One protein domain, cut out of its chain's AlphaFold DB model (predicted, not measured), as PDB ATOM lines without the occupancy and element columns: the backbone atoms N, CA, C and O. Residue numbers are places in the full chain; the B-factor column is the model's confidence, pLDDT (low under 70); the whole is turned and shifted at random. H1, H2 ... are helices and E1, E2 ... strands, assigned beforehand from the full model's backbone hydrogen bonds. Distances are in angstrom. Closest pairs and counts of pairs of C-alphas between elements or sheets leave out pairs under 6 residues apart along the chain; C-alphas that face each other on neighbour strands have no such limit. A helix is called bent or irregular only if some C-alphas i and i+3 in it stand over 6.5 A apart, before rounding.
ATOM      1  N   VAL A  91     178.494 195.550 245.428       45.31
ATOM      2  CA  VAL A  91     179.749 194.796 245.570       45.31
ATOM      3  C   VAL A  91     180.950 195.706 245.866       45.31
ATOM      4  O   VAL A  91     181.782 195.339 246.689       45.31
ATOM      5  N   GLN A  92     181.033 196.893 245.254       51.78
ATOM      6  CA  GLN A  92     182.120 197.852 245.501       51.78
ATOM      7  C   GLN A  92     181.962 198.557 246.859       51.78
ATOM      8  O   GLN A  92     182.951 198.722 247.569       51.78
ATOM      9  N   ARG A  93     180.724 198.847 247.291       56.41
ATOM     10  CA  ARG A  93     180.428 199.446 248.611       56.41
ATOM     11  C   ARG A  93     180.876 198.568 249.782       56.41
ATOM     12  O   ARG A  93     181.471 199.040 250.746       56.41
ATOM     13  N   ARG A  94     180.711 197.245 249.657       56.66
ATOM     14  CA  ARG A  94     181.173 196.280 250.672       56.66
ATOM     15  C   ARG A  94     182.696 196.286 250.864       56.66
ATOM     16  O   ARG A  94     183.161 195.896 251.930       56.66
ATOM     17  N   MET A  95     183.463 196.739 249.868       61.69
ATOM     18  CA  MET A  95     184.926 196.780 249.935       61.69
ATOM     19  C   MET A  95     185.463 197.966 250.747       61.69
ATOM     20  O   MET A  95     186.515 197.819 251.359       61.69
ATOM     21  N   ALA A  96     184.766 199.106 250.802       64.31
ATOM     22  CA  ALA A  96     185.223 200.295 251.532       64.31
ATOM     23  C   ALA A  96     185.340 200.040 253.041       64.31
ATOM     24  O   ALA A  96     186.416 200.164 253.623       64.31
ATOM     25  N   LEU A  97     184.253 199.569 253.660       73.50
ATOM     26  CA  LEU A  97     184.239 199.209 255.080       73.50
ATOM     27  C   LEU A  97     185.217 198.067 255.389       73.50
ATOM     28  O   LEU A  97     185.931 198.133 256.384       73.50
ATOM     29  N   GLN A  98     185.331 197.065 254.507       75.44
ATOM     30  CA  GLN A  98     186.301 195.970 254.665       75.44
ATOM     31  C   GLN A  98     187.761 196.449 254.668       75.44
ATOM     32  O   GLN A  98     188.599 195.846 255.335       75.44
ATOM     33  N   ARG A  99     188.085 197.536 253.954       80.50
ATOM     34  CA  ARG A  99     189.432 198.134 253.968       80.50
ATOM     35  C   ARG A  99     189.755 198.842 255.287       80.50
ATOM     36  O   ARG A  99     190.934 198.961 255.616       80.50
ATOM     37  N   LEU A 100     188.737 199.276 256.035       83.88
ATOM     38  CA  LEU A 100     188.878 200.000 257.303       83.88
ATOM     39  C   LEU A 100     188.628 199.148 258.558       83.88
ATOM     40  O   LEU A 100     188.805 199.651 259.663       83.88
ATOM     41  N   THR A 101     188.242 197.877 258.431       83.88
ATOM     42  CA  THR A 101     187.946 197.015 259.591       83.88
ATOM     43  C   THR A 101     189.182 196.464 260.309       83.88
ATOM     44  O   THR A 101     189.048 195.764 261.308       83.88
ATOM     45  N   ASP A 102     190.389 196.758 259.821       82.75
ATOM     46  CA  ASP A 102     191.637 196.373 260.483       82.75
ATOM     47  C   ASP A 102     191.903 197.275 261.702       82.75
ATOM     48  O   ASP A 102     192.240 198.454 261.570       82.75
ATOM     49  N   LEU A 103     191.774 196.710 262.909       77.19
ATOM     50  CA  LEU A 103     192.015 197.417 264.169       77.19
ATOM     51  C   LEU A 103     193.434 198.007 264.254       77.19
ATOM     52  O   LEU A 103     193.618 199.050 264.884       77.19
ATOM     53  N   ALA A 104     194.436 197.398 263.610       79.62
ATOM     54  CA  ALA A 104     195.801 197.924 263.621       79.62
ATOM     55  C   ALA A 104     195.884 199.325 262.987       79.62
ATOM     56  O   ALA A 104     196.712 200.140 263.403       79.62
ATOM     57  N   LEU A 105     194.992 199.638 262.038       81.88
ATOM     58  CA  LEU A 105     194.870 200.975 261.450       81.88
ATOM     59  C   LEU A 105     194.356 201.990 262.476       81.88
ATOM     60  O   LEU A 105     194.869 203.107 262.569       81.88
ATOM     61  N   TRP A 106     193.390 201.576 263.293       86.69
ATOM     62  CA  TRP A 106     192.742 202.417 264.296       86.69
ATOM     63  C   TRP A 106     193.526 202.548 265.597       86.69
ATOM     64  O   TRP A 106     193.297 203.502 266.332       86.69
ATOM     65  N   HIS A 107     194.488 201.664 265.878       84.75
ATOM     66  CA  HIS A 107     195.265 201.701 267.120       84.75
ATOM     67  C   HIS A 107     195.942 203.061 267.355       84.75
ATOM     68  O   HIS A 107     195.956 203.554 268.478       84.75
ATOM     69  N   ARG A 108     196.478 203.705 266.308       82.38
ATOM     70  CA  ARG A 108     197.086 205.044 266.433       82.38
ATOM     71  C   ARG A 108     196.048 206.128 266.727       82.38
ATOM     72  O   ARG A 108     196.302 206.986 267.566       82.38
ATOM     73  N   CYS A 109     194.877 206.044 266.099       82.81
ATOM     74  CA  CYS A 109     193.759 206.941 266.381       82.81
ATOM     75  C   CYS A 109     193.268 206.762 267.824       82.81
ATOM     76  O   CYS A 109     193.127 207.736 268.553       82.81
ATOM     77  N   LEU A 110     193.072 205.521 268.272       85.31
ATOM     78  CA  LEU A 110     192.662 205.205 269.639       85.31
ATOM     79  C   LEU A 110     193.727 205.620 270.662       85.31
ATOM     80  O   LEU A 110     193.384 206.181 271.693       85.31
ATOM     81  N   ALA A 111     195.015 205.432 270.380       83.19
ATOM     82  CA  ALA A 111     196.085 205.902 271.260       83.19
ATOM     83  C   ALA A 111     196.074 207.432 271.417       83.19
ATOM     84  O   ALA A 111     196.240 207.928 272.531       83.19
ATOM     85  N   ALA A 112     195.821 208.177 270.337       79.88
ATOM     86  CA  ALA A 112     195.635 209.623 270.411       79.88
ATOM     87  C   ALA A 112     194.384 210.000 271.225       79.88
ATOM     88  O   ALA A 112     194.441 210.892 272.072       79.88
ATOM     89  N   VAL A 113     193.288 209.249 271.054       80.88
ATOM     90  CA  VAL A 113     192.071 209.400 271.869       80.88
ATOM     91  C   VAL A 113     192.310 209.101 273.352       80.88
ATOM     92  O   VAL A 113     191.744 209.754 274.223       80.88
ATOM     93  N   ALA A 114     193.184 208.147 273.661       79.12
ATOM     94  CA  ALA A 114     193.569 207.824 275.030       79.12
ATOM     95  C   ALA A 114     194.474 208.903 275.634       79.12
ATOM     96  O   ALA A 114     194.364 209.204 276.820       79.12
ATOM     97  N   ALA A 115     195.379 209.479 274.840       78.38
ATOM     98  CA  ALA A 115     196.320 210.488 275.308       78.38
ATOM     99  C   ALA A 115     195.608 211.779 275.739       78.38
ATOM    100  O   ALA A 115     195.936 212.341 276.784       78.38
ATOM    101  N   SER A 116     194.592 212.217 274.995       70.88
ATOM    102  CA  SER A 116     193.787 213.394 275.353       70.88
ATOM    103  C   SER A 116     192.928 213.177 276.608       70.88
ATOM    104  O   SER A 116     192.703 214.117 277.374       70.88
ATOM    105  N   ARG A 117     192.530 211.928 276.897       72.75
ATOM    106  CA  ARG A 117     191.836 211.540 278.139       72.75
ATOM    107  C   ARG A 117     192.634 211.896 279.397       72.75
ATOM    108  O   ARG A 117     192.034 212.106 280.445       72.75
ATOM    109  N   ALA A 118     193.967 211.985 279.322       69.19
ATOM    110  CA  ALA A 118     194.815 212.307 280.475       69.19
ATOM    111  C   ALA A 118     194.486 213.672 281.121       69.19
ATOM    112  O   ALA A 118     194.824 213.885 282.284       69.19
ATOM    113  N   GLY A 119     193.809 214.571 280.394       67.88
ATOM    114  CA  GLY A 119     193.299 215.847 280.909       67.88
ATOM    115  C   GLY A 119     191.816 215.853 281.312       67.88
ATOM    116  O   GLY A 119     191.320 216.904 281.713       67.88
ATOM    117  N   MET A 120     191.095 214.732 281.194       69.19
ATOM    118  CA  MET A 120     189.641 214.647 281.403       69.19
ATOM    119  C   MET A 120     189.272 214.042 282.770       69.19
ATOM    120  O   MET A 120     190.064 213.289 283.350       69.19
ATOM    121  N   PRO A 121     188.059 214.313 283.296       74.12
ATOM    122  CA  PRO A 121     187.554 213.641 284.488       74.12
ATOM    123  C   PRO A 121     187.577 212.108 284.341       74.12
ATOM    124  O   PRO A 121     187.277 211.582 283.266       74.12
ATOM    125  N   PRO A 122     187.867 211.350 285.418       70.25
ATOM    126  CA  PRO A 122     187.968 209.890 285.355       70.25
ATOM    127  C   PRO A 122     186.686 209.198 284.883       70.25
ATOM    128  O   PRO A 122     186.758 208.078 284.395       70.25
ATOM    129  N   THR A 123     185.531 209.846 285.030       73.44
ATOM    130  CA  THR A 123     184.201 209.336 284.671       73.44
ATOM    131  C   THR A 123     183.868 209.464 283.193       73.44
ATOM    132  O   THR A 123     182.917 208.834 282.735       73.44
ATOM    133  N   ASP A 124     184.635 210.251 282.447       78.38
ATOM    134  CA  ASP A 124     184.214 210.684 281.122       78.38
ATOM    135  C   ASP A 124     184.778 209.750 280.053       78.38
ATOM    136  O   ASP A 124     185.874 209.199 280.184       78.38
ATOM    137  N   THR A 125     184.016 209.541 278.986       81.44
ATOM    138  CA  THR A 125     184.471 208.811 277.798       81.44
ATOM    139  C   THR A 125     185.155 209.797 276.862       81.44
ATOM    140  O   THR A 125     184.557 210.803 276.486       81.44
ATOM    141  N   ALA A 126     186.390 209.503 276.457       82.44
ATOM    142  CA  ALA A 126     187.072 210.277 275.427       82.44
ATOM    143  C   ALA A 126     186.525 209.862 274.056       82.44
ATOM    144  O   ALA A 126     186.431 208.666 273.770       82.44
ATOM    145  N   VAL A 127     186.139 210.831 273.225       82.06
ATOM    146  CA  VAL A 127     185.503 210.588 271.922       82.06
ATOM    147  C   VAL A 127     186.143 211.464 270.851       82.06
ATOM    148  O   VAL A 127     186.411 212.647 271.073       82.06
ATOM    149  N   SER A 128     186.333 210.884 269.671       84.00
ATOM    150  CA  SER A 128     186.522 211.621 268.428       84.00
ATOM    151  C   SER A 128     185.488 211.170 267.404       84.00
ATOM    152  O   SER A 128     185.267 209.970 267.227       84.00
ATOM    153  N   LEU A 129     184.844 212.140 266.766       84.31
ATOM    154  CA  LEU A 129     183.852 211.954 265.717       84.31
ATOM    155  C   LEU A 129     184.381 212.625 264.448       84.31
ATOM    156  O   LEU A 129     185.030 213.669 264.527       84.31
ATOM    157  N   GLY A 130     184.131 212.045 263.283       83.50
ATOM    158  CA  GLY A 130     184.586 212.651 262.042       83.50
ATOM    159  C   GLY A 130     184.141 211.927 260.788       83.50
ATOM    160  O   GLY A 130     183.415 210.933 260.836       83.50
ATOM    161  N   SER A 131     184.598 212.448 259.657       85.31
ATOM    162  CA  SER A 131     184.431 211.860 258.334       85.31
ATOM    163  C   SER A 131     185.782 211.589 257.684       85.31
ATOM    164  O   SER A 131     186.770 212.298 257.900       85.31
ATOM    165  N   LEU A 132     185.811 210.547 256.862       86.50
ATOM    166  CA  LEU A 132     186.946 210.160 256.040       86.50
ATOM    167  C   LEU A 132     186.465 209.979 254.602       86.50
ATOM    168  O   LEU A 132     185.529 209.227 254.341       86.50
ATOM    169  N   SER A 133     187.150 210.632 253.675       84.19
ATOM    170  CA  SER A 133     187.078 210.378 252.239       84.19
ATOM    171  C   SER A 133     188.476 210.489 251.644       84.19
ATOM    172  O   SER A 133     189.390 211.005 252.291       84.19
ATOM    173  N   ARG A 134     188.664 210.044 250.400       81.38
ATOM    174  CA  ARG A 134     189.976 210.123 249.744       81.38
ATOM    175  C   ARG A 134     190.504 211.554 249.591       81.38
ATOM    176  O   ARG A 134     191.715 211.765 249.629       81.38
ATOM    177  N   GLN A 135     189.592 212.508 249.414       73.50
ATOM    178  CA  GLN A 135     189.891 213.904 249.080       73.50
ATOM    179  C   GLN A 135     189.791 214.849 250.279       73.50
ATOM    180  O   GLN A 135     190.312 215.959 250.233       73.50
ATOM    181  N   SER A 136     189.112 214.425 251.342       74.19
ATOM    182  CA  SER A 136     188.847 215.245 252.516       74.19
ATOM    183  C   SER A 136     188.684 214.377 253.754       74.19
ATOM    184  O   SER A 136     188.108 213.290 253.703       74.19
ATOM    185  N   TYR A 137     189.157 214.876 254.881       77.12
ATOM    186  CA  TYR A 137     188.904 214.297 256.185       77.12
ATOM    187  C   TYR A 137     188.726 215.428 257.188       77.12
ATOM    188  O   TYR A 137     189.356 216.482 257.085       77.12
ATOM    189  N   GLY A 138     187.850 215.212 258.157       71.31
ATOM    190  CA  GLY A 138     187.559 216.185 259.197       71.31
ATOM    191  C   GLY A 138     187.187 215.466 260.477       71.31
ATOM    192  O   GLY A 138     186.590 214.393 260.444       71.31
ATOM    193  N   THR A 139     187.551 216.050 261.611       67.00
ATOM    194  CA  THR A 139     187.067 215.589 262.908       67.00
ATOM    195  C   THR A 139     186.444 216.756 263.643       67.00
ATOM    196  O   THR A 139     186.961 217.876 263.628       67.00
ATOM    197  N   THR A 140     185.312 216.494 264.278       61.56
ATOM    198  CA  THR A 140     184.673 217.425 265.190       61.56
ATOM    199  C   THR A 140     184.773 216.857 266.598       61.56
ATOM    200  O   THR A 140     184.542 215.673 266.859       61.56
ATOM    201  N   GLY A 141     185.134 217.723 267.543       50.44
ATOM    202  CA  GLY A 141     184.831 217.456 268.936       50.44
ATOM    203  C   GLY A 141     183.323 217.594 269.079       50.44
ATOM    204  O   GLY A 141     182.810 218.706 269.015       50.44
ATOM    205  N   ALA A 142     182.600 216.482 269.181       40.25
ATOM    206  CA  ALA A 142     181.157 216.511 269.342       40.25
ATOM    207  C   ALA A 142     180.795 217.329 270.595       40.25
ATOM    208  O   ALA A 142     181.086 216.884 271.699       40.25
ATOM    209  N   SER A 143     180.237 218.530 270.411       36.12
ATOM    210  CA  SER A 143     179.583 219.403 271.405       36.12
ATOM    211  C   SER A 143     179.979 219.162 272.880       36.12
ATOM    212  O   SER A 143     179.129 218.865 273.717       36.12
ATOM    213  N   GLY A 144     181.275 219.248 273.197       46.69
ATOM    214  CA  GLY A 144     181.877 218.846 274.476       46.69
ATOM    215  C   GLY A 144     183.413 218.879 274.402       46.69
ATOM    216  O   GLY A 144     183.935 219.337 273.384       46.69
ATOM    217  N   PRO A 145     184.162 218.410 275.428       40.94
ATOM    218  CA  PRO A 145     185.631 218.300 275.405       40.94
ATOM    219  C   PRO A 145     186.082 217.164 274.467       40.94
ATOM    220  O   PRO A 145     186.751 216.212 274.862       40.94
ATOM    221  N   GLY A 146     185.621 217.221 273.221       50.38
ATOM    222  CA  GLY A 146     185.967 216.309 272.156       50.38
ATOM    223  C   GLY A 146     187.300 216.691 271.532       50.38
ATOM    224  O   GLY A 146     187.744 217.837 271.561       50.38
ATOM    225  N   ILE A 147     187.936 215.677 270.975       53.38
ATOM    226  CA  ILE A 147     189.308 215.711 270.492       53.38
ATOM    227  C   ILE A 147     189.315 216.304 269.092       53.38
ATOM    228  O   ILE A 147     188.634 215.800 268.195       53.38
ATOM    229  N   SER A 148     190.079 217.373 268.912       57.47
ATOM    230  CA  SER A 148     190.187 218.064 267.637       57.47
ATOM    231  C   SER A 148     191.090 217.300 266.668       57.47
ATOM    232  O   SER A 148     191.869 216.422 267.042       57.47
ATOM    233  N   HIS A 149     191.034 217.676 265.394       55.94
ATOM    234  CA  HIS A 149     191.935 217.179 264.354       55.94
ATOM    235  C   HIS A 149     193.423 217.274 264.747       55.94
ATOM    236  O   HIS A 149     194.216 216.385 264.426       55.94
ATOM    237  N   ALA A 150     193.798 218.326 265.483       55.94
ATOM    238  CA  ALA A 150     195.171 218.545 265.933       55.94
ATOM    239  C   ALA A 150     195.674 217.441 266.877       55.94
ATOM    240  O   ALA A 150     196.869 217.162 266.908       55.94
ATOM    241  N   ASP A 151     194.766 216.787 267.601       64.06
ATOM    242  CA  ASP A 151     195.101 215.832 268.650       64.06
ATOM    243  C   ASP A 151     195.276 214.397 268.114       64.06
ATOM    244  O   ASP A 151     196.093 213.645 268.639       64.06
ATOM    245  N   ILE A 152     194.557 214.010 267.047       69.88
ATOM    246  CA  ILE A 152     194.766 212.713 266.361       69.88
ATOM    247  C   ILE A 152     196.046 212.730 265.514       69.88
ATOM    248  O   ILE A 152     196.725 211.708 265.382       69.88
ATOM    249  N   GLY A 153     196.391 213.900 264.975       69.06
ATOM    250  CA  GLY A 153     197.548 214.109 264.115       69.06
ATOM    251  C   GLY A 153     197.271 213.743 262.645       69.06
ATOM    252  O   GLY A 153     196.674 212.700 262.360       69.06
ATOM    253  N   PRO A 154     197.740 214.562 261.685       72.69
ATOM    254  CA  PRO A 154     197.412 214.403 260.264       72.69
ATOM    255  C   PRO A 154     197.899 213.067 259.686       72.69
ATOM    256  O   PRO A 154     197.182 212.426 258.930       72.69
ATOM    257  N   THR A 155     199.057 212.568 260.125       79.19
ATOM    258  CA  THR A 155     199.653 211.318 259.616       79.19
ATOM    259  C   THR A 155     198.815 210.068 259.911       79.19
ATOM    260  O   THR A 155     198.875 209.080 259.170       79.19
ATOM    261  N   VAL A 156     198.025 210.085 260.990       78.44
ATOM    262  CA  VAL A 156     197.115 208.985 261.342       78.44
ATOM    263  C   VAL A 156     195.908 208.981 260.410       78.44
ATOM    264  O   VAL A 156     195.567 207.928 259.872       78.44
ATOM    265  N   LEU A 157     195.301 210.148 260.181       80.38
ATOM    266  CA  LEU A 157     194.150 210.292 259.288       80.38
ATOM    267  C   LEU A 157     194.544 210.057 257.826       80.38
ATOM    268  O   LEU A 157     193.851 209.325 257.128       80.38
ATOM    269  N   GLU A 158     195.706 210.550 257.393       81.81
ATOM    270  CA  GLU A 158     196.275 210.273 256.067       81.81
ATOM    271  C   GLU A 158     196.420 208.767 255.815       81.81
ATOM    272  O   GLU A 158     195.993 208.274 254.773       81.81
ATOM    273  N   SER A 159     196.924 208.011 256.799       84.62
ATOM    274  CA  SER A 159     197.058 206.550 256.682       84.62
ATOM    275  C   SER A 159     195.707 205.836 256.500       84.62
ATOM    276  O   SER A 159     195.651 204.791 255.852       84.62
ATOM    277  N   LEU A 160     194.627 206.360 257.096       86.00
ATOM    278  CA  LEU A 160     193.269 205.824 256.938       86.00
ATOM    279  C   LEU A 160     192.697 206.196 255.564       86.00
ATOM    280  O   LEU A 160     192.165 205.344 254.856       86.00
ATOM    281  N   VAL A 161     192.871 207.453 255.165       86.12
ATOM    282  CA  VAL A 161     192.410 208.013 253.890       86.12
ATOM    283  C   VAL A 161     193.094 207.357 252.688       86.12
ATOM    284  O   VAL A 161     192.465 207.151 251.655       86.12
ATOM    285  N   GLU A 162     194.358 206.950 252.807       86.19
ATOM    286  CA  GLU A 162     195.074 206.186 251.773       86.19
ATOM    287  C   GLU A 162     194.475 204.801 251.490       86.19
ATOM    288  O   GLU A 162     194.761 204.210 250.447       86.19
ATOM    289  N   ARG A 163     193.644 204.267 252.393       85.94
ATOM    290  CA  ARG A 163     192.931 202.996 252.193       85.94
ATOM    291  C   ARG A 163     191.576 203.165 251.517       85.94
ATOM    292  O   ARG A 163     190.967 202.162 251.147       85.94
ATOM    293  N   LEU A 164     191.112 204.399 251.369       85.50
ATOM    294  CA  LEU A 164     189.836 204.707 250.750       85.50
ATOM    295  C   LEU A 164     189.975 204.835 249.234       85.50
ATOM    296  O   LEU A 164     190.998 205.275 248.709       85.50
ATOM    297  N   SER A 165     188.930 204.426 248.525       85.00
ATOM    298  CA  SER A 165     188.746 204.788 247.122       85.00
ATOM    299  C   SER A 165     188.257 206.236 247.002       85.00
ATOM    300  O   SER A 165     187.760 206.795 247.977       85.00
ATOM    301  N   GLU A 166     188.381 206.844 245.816       79.06
ATOM    302  CA  GLU A 166     187.893 208.214 245.549       79.06
ATOM    303  C   GLU A 166     186.401 208.397 245.869       79.06
ATOM    304  O   GLU A 166     185.978 209.488 246.237       79.06
ATOM    305  N   GLU A 167     185.622 207.320 245.772       78.12
ATOM    306  CA  GLU A 167     184.180 207.320 246.009       78.12
ATOM    307  C   GLU A 167     183.818 207.069 247.478       78.12
ATOM    308  O   GLU A 167     182.674 207.293 247.855       78.12
ATOM    309  N   ASP A 168     184.736 206.587 248.322       83.75
ATOM    310  CA  ASP A 168     184.397 206.204 249.695       83.75
ATOM    311  C   ASP A 168     184.162 207.448 250.571       83.75
ATOM    312  O   ASP A 168     185.026 208.323 250.668       83.75
ATOM    313  N   GLN A 169     183.033 207.475 251.282       84.81
ATOM    314  CA  GLN A 169     182.741 208.451 252.328       84.81
ATOM    315  C   GLN A 169     182.262 207.732 253.586       84.81
ATOM    316  O   GLN A 169     181.245 207.042 253.577       84.81
ATOM    317  N   ILE A 170     183.010 207.875 254.676       88.19
ATOM    318  CA  ILE A 170     182.786 207.134 255.918       88.19
ATOM    319  C   ILE A 170     182.667 208.114 257.078       88.19
ATOM    320  O   ILE A 170     183.581 208.902 257.303       88.19
ATOM    321  N   ALA A 171     181.587 208.027 257.854       89.25
ATOM    322  CA  ALA A 171     181.539 208.625 259.184       89.25
ATOM    323  C   ALA A 171     182.119 207.641 260.198       89.25
ATOM    324  O   ALA A 171     181.847 206.437 260.138       89.25
ATOM    325  N   PHE A 172     182.906 208.144 261.145       89.44
ATOM    326  CA  PHE A 172     183.485 207.326 262.197       89.44
ATOM    327  C   PHE A 172     183.351 207.969 263.571       89.44
ATOM    328  O   PHE A 172     183.377 209.188 263.716       89.44
ATOM    329  N   ARG A 173     183.270 207.118 264.593       89.69
ATOM    330  CA  ARG A 173     183.384 207.498 265.999       89.69
ATOM    331  C   ARG A 173     184.379 206.580 266.679       89.69
ATOM    332  O   ARG A 173     184.111 205.392 266.814       89.69
ATOM    333  N   ALA A 174     185.486 207.133 267.148       88.94
ATOM    334  CA  ALA A 174     186.443 206.442 268.000       88.94
ATOM    335  C   ALA A 174     186.189 206.837 269.458       88.94
ATOM    336  O   ALA A 174     186.059 208.025 269.760       88.94
ATOM    337  N   SER A 175     186.106 205.870 270.371       88.12
ATOM    338  CA  SER A 175     185.863 206.166 271.786       88.12
ATOM    339  C   SER A 175     186.617 205.258 272.743       88.12
ATOM    340  O   SER A 175     186.842 204.088 272.436       88.12
ATOM    341  N   ILE A 176     186.980 205.815 273.905       87.06
ATOM    342  CA  ILE A 176     187.647 205.112 275.006       87.06
ATOM    343  C   ILE A 176     186.957 205.442 276.325       87.06
ATOM    344  O   ILE A 176     186.988 206.583 276.801       87.06
ATOM    345  N   ALA A 177     186.342 204.427 276.920       85.94
ATOM    346  CA  ALA A 177     185.616 204.530 278.174       85.94
ATOM    347  C   ALA A 177     186.562 204.550 279.396       85.94
ATOM    348  O   ALA A 177     187.745 204.210 279.283       85.94
ATOM    349  N   PRO A 178     186.058 204.946 280.582       81.69
ATOM    350  CA  PRO A 178     186.820 204.958 281.835       81.69
ATOM    351  C   PRO A 178     187.522 203.680 282.247       81.69
ATOM    352  O   PRO A 178     188.592 203.735 282.849       81.69
ATOM    353  N   ASP A 179     186.936 202.540 281.915       85.81
ATOM    354  CA  ASP A 179     187.492 201.224 282.211       85.81
ATOM    355  C   ASP A 179     188.589 200.793 281.219       85.81
ATOM    356  O   ASP A 179     189.127 199.693 281.334       85.81
ATOM    357  N   GLY A 180     188.935 201.657 280.257       83.38
ATOM    358  CA  GLY A 180     189.917 201.387 279.213       83.38
ATOM    359  C   GLY A 180     189.358 200.613 278.021       83.38
ATOM    360  O   GLY A 180     190.111 200.331 277.088       83.38
ATOM    361  N   SER A 181     188.061 200.281 278.008       87.69
ATOM    362  CA  SER A 181     187.435 199.700 276.823       87.69
ATOM    363  C   SER A 181     187.437 200.709 275.673       87.69
ATOM    364  O   SER A 181     187.181 201.901 275.859       87.69
ATOM    365  N   ALA A 182     187.777 200.230 274.476       89.38
ATOM    366  CA  ALA A 182     187.900 201.051 273.281       89.38
ATOM    367  C   ALA A 182     187.109 200.446 272.121       89.38
ATOM    368  O   ALA A 182     187.111 199.227 271.913       89.38
ATOM    369  N   GLU A 183     186.453 201.310 271.354       92.19
ATOM    370  CA  GLU A 183     185.721 200.923 270.152       92.19
ATOM    371  C   GLU A 183     185.813 201.984 269.054       92.19
ATOM    372  O   GLU A 183     186.006 203.175 269.318       92.19
ATOM    373  N   VAL A 184     185.627 201.529 267.815       92.81
ATOM    374  CA  VAL A 184     185.405 202.367 266.640       92.81
ATOM    375  C   VAL A 184     184.092 201.964 265.986       92.81
ATOM    376  O   VAL A 184     183.869 200.788 265.701       92.81
ATOM    377  N   LEU A 185     183.227 202.939 265.735       93.25
ATOM    378  CA  LEU A 185     182.009 202.781 264.949       93.25
ATOM    379  C   LEU A 185     182.222 203.404 263.576       93.25
ATOM    380  O   LEU A 185     182.747 204.511 263.500       93.25
ATOM    381  N   LEU A 186     181.798 202.711 262.522       92.75
ATOM    382  CA  LEU A 186     181.875 203.156 261.134       92.75
ATOM    383  C   LEU A 186     180.495 203.089 260.483       92.75
ATOM    384  O   LEU A 186     179.780 202.091 260.632       92.75
ATOM    385  N   VAL A 187     180.165 204.121 259.715       91.69
ATOM    386  CA  VAL A 187     178.958 204.202 258.888       91.69
ATOM    387  C   VAL A 187     179.362 204.600 257.473       91.69
ATOM    388  O   VAL A 187     180.108 205.560 257.287       91.69
ATOM    389  N   ASP A 188     178.879 203.850 256.483       88.94
ATOM    390  CA  ASP A 188     179.061 204.170 255.066       88.94
ATOM    391  C   ASP A 188     178.053 205.249 254.650       88.94
ATOM    392  O   ASP A 188     176.846 205.002 254.612       88.94
ATOM    393  N   LEU A 189     178.552 206.453 254.364       86.00
ATOM    394  CA  LEU A 189     177.733 207.598 253.961       86.00
ATOM    395  C   LEU A 189     177.307 207.518 252.489       86.00
ATOM    396  O   LEU A 189     176.405 208.238 252.076       86.00
ATOM    397  N   ILE A 547     184.009 197.991 265.651       94.00
ATOM    398  CA  ILE A 547     185.319 197.373 265.858       94.00
ATOM    399  C   ILE A 547     185.680 197.548 267.333       94.00
ATOM    400  O   ILE A 547     185.734 198.676 267.823       94.00
ATOM    401  N   ARG A 548     185.921 196.454 268.054       90.56
ATOM    402  CA  ARG A 548     186.348 196.480 269.461       90.56
ATOM    403  C   ARG A 548     187.864 196.362 269.591       90.56
ATOM    404  O   ARG A 548     188.537 195.879 268.685       90.56
ATOM    405  N   ALA A 549     188.392 196.754 270.749       84.94
ATOM    406  CA  ALA A 549     189.817 196.663 271.082       84.94
ATOM    407  C   ALA A 549     190.418 195.245 270.991       84.94
ATOM    408  O   ALA A 549     191.627 195.102 270.838       84.94
ATOM    409  N   ASP A 550     189.597 194.198 271.084       84.12
ATOM    410  CA  ASP A 550     190.019 192.800 270.924       84.12
ATOM    411  C   ASP A 550     190.083 192.343 269.451       84.12
ATOM    412  O   ASP A 550     190.404 191.191 269.168       84.12
ATOM    413  N   GLY A 551     189.789 193.245 268.508       82.88
ATOM    414  CA  GLY A 551     189.746 192.976 267.072       82.88
ATOM    415  C   GLY A 551     188.410 192.419 266.586       82.88
ATOM    416  O   GLY A 551     188.270 192.154 265.393       82.88
ATOM    417  N   THR A 552     187.416 192.254 267.465       89.62
ATOM    418  CA  THR A 552     186.080 191.805 267.070       89.62
ATOM    419  C   THR A 552     185.409 192.859 266.197       89.62
ATOM    420  O   THR A 552     185.311 194.026 266.581       89.62
ATOM    421  N   VAL A 553     184.901 192.423 265.043       92.19
ATOM    422  CA  VAL A 553     184.131 193.246 264.106       92.19
ATOM    423  C   VAL A 553     182.707 192.706 264.039       92.19
ATOM    424  O   VAL A 553     182.500 191.540 263.706       92.19
TER     425      VAL A 553
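This is residues 91 to 189 and 547 to 553 of the 558 residues of the protein "SMI1_KNR4 domain-containing protein" of Tsukamurella sputi (UniProt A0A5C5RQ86). A twisted wall of four antiparallel strands has helices over one face, while the other face bears no named helix. The longest helix, H2, crosses the inner strands slantwise, H3 and H4 sit over the E2 side, and H1 lies at one end of the long axis, near the ends of E3 and E4. The printed part has 106 residues, with four named helices and four named strands in the order H1 H2 E1 E2 H3 H4 E3 E4, and the sheet runs E2 E1 E3 E4; the class is mixed, helices and strands. It is compact, with a radius of gyration of the C-alphas of 13.3 A, yet elongated, spanning 43 by 27 by 22 A.

The inner strands E1, residues 126 to 133, and E3, residues 169 to 176, are antiparallel at 165 degrees, with N 128 and O 174 2.9 A apart, within hydrogen-bond range. Edge strand E2, residues 137 to 140, forms a hairpin with E1, with N 140 and O 129 at 2.8 A. Edge strand E4, residues 182 to 188, forms a hairpin with E3, with N 185 and O 173 at 2.8 A. Residues 183 to 184 of E4 also pair antiparallel with residues 547 to 548. H2, residues 103 to 117, is on the sheet at a height of 8.0 A, over E1 and E3, slantwise to the strands at 52 degrees to E3 on the local plane. H2 is only just irregular, C-alphas 105 and 108 being 6.8 A apart. H4, residues 154 to 161, is on the same face as H2 and touches it with residues 105 to 109 of H2 alone; the closest C-alphas, of Cys 109 and Val 156, are 6.4 A apart. H3, residues 149 to 152, touches H2, the closest C-alphas being those of Ala 112 and Ile 152 at 5.2 A. H1, residues 91 to 100, is on the sheet, and its closest C-alpha pair with E4 is Leu 97 and Asp 188, 7.2 A. H1, H2 and H4 make two layers with the sheet, helices on one face of it. E2, H3 H4 and E3 form a split strand-helix-strand unit, two strands running the same way with E1 between them; its crossover is left-handed. In H4 every O i to N i+4 pair is within hydrogen-bond range, in H2 8 of 11, in H1 2 of 6 beside 5 of 7 O i to N i+3 pairs; H3 is too short for an O i to N i+4 pair.

H1 begins at C-alpha 91 (179.749, 194.796, 245.570) and is 15.8 A long; H2 is 19.9 A, H3 5.7 A and H4 10.3 A. E1 is 23.2 A, E2 10.4 A and E3 23.4 A. E4, 20.5 A, ends at C-alpha 188 (179.061, 204.170, 255.066).

The two C-alphas farthest apart, of Val 91 and Pro 121, are 43.9 A apart. Residues 190 to 546 are not printed; C-alphas 189 and 547 are 17.4 A apart across the cut. No link between named elements is long. The mean pLDDT of the printed part is 77.2, and it is under 70 at residues 91 to 96, 118 to 120 and 139 to 153.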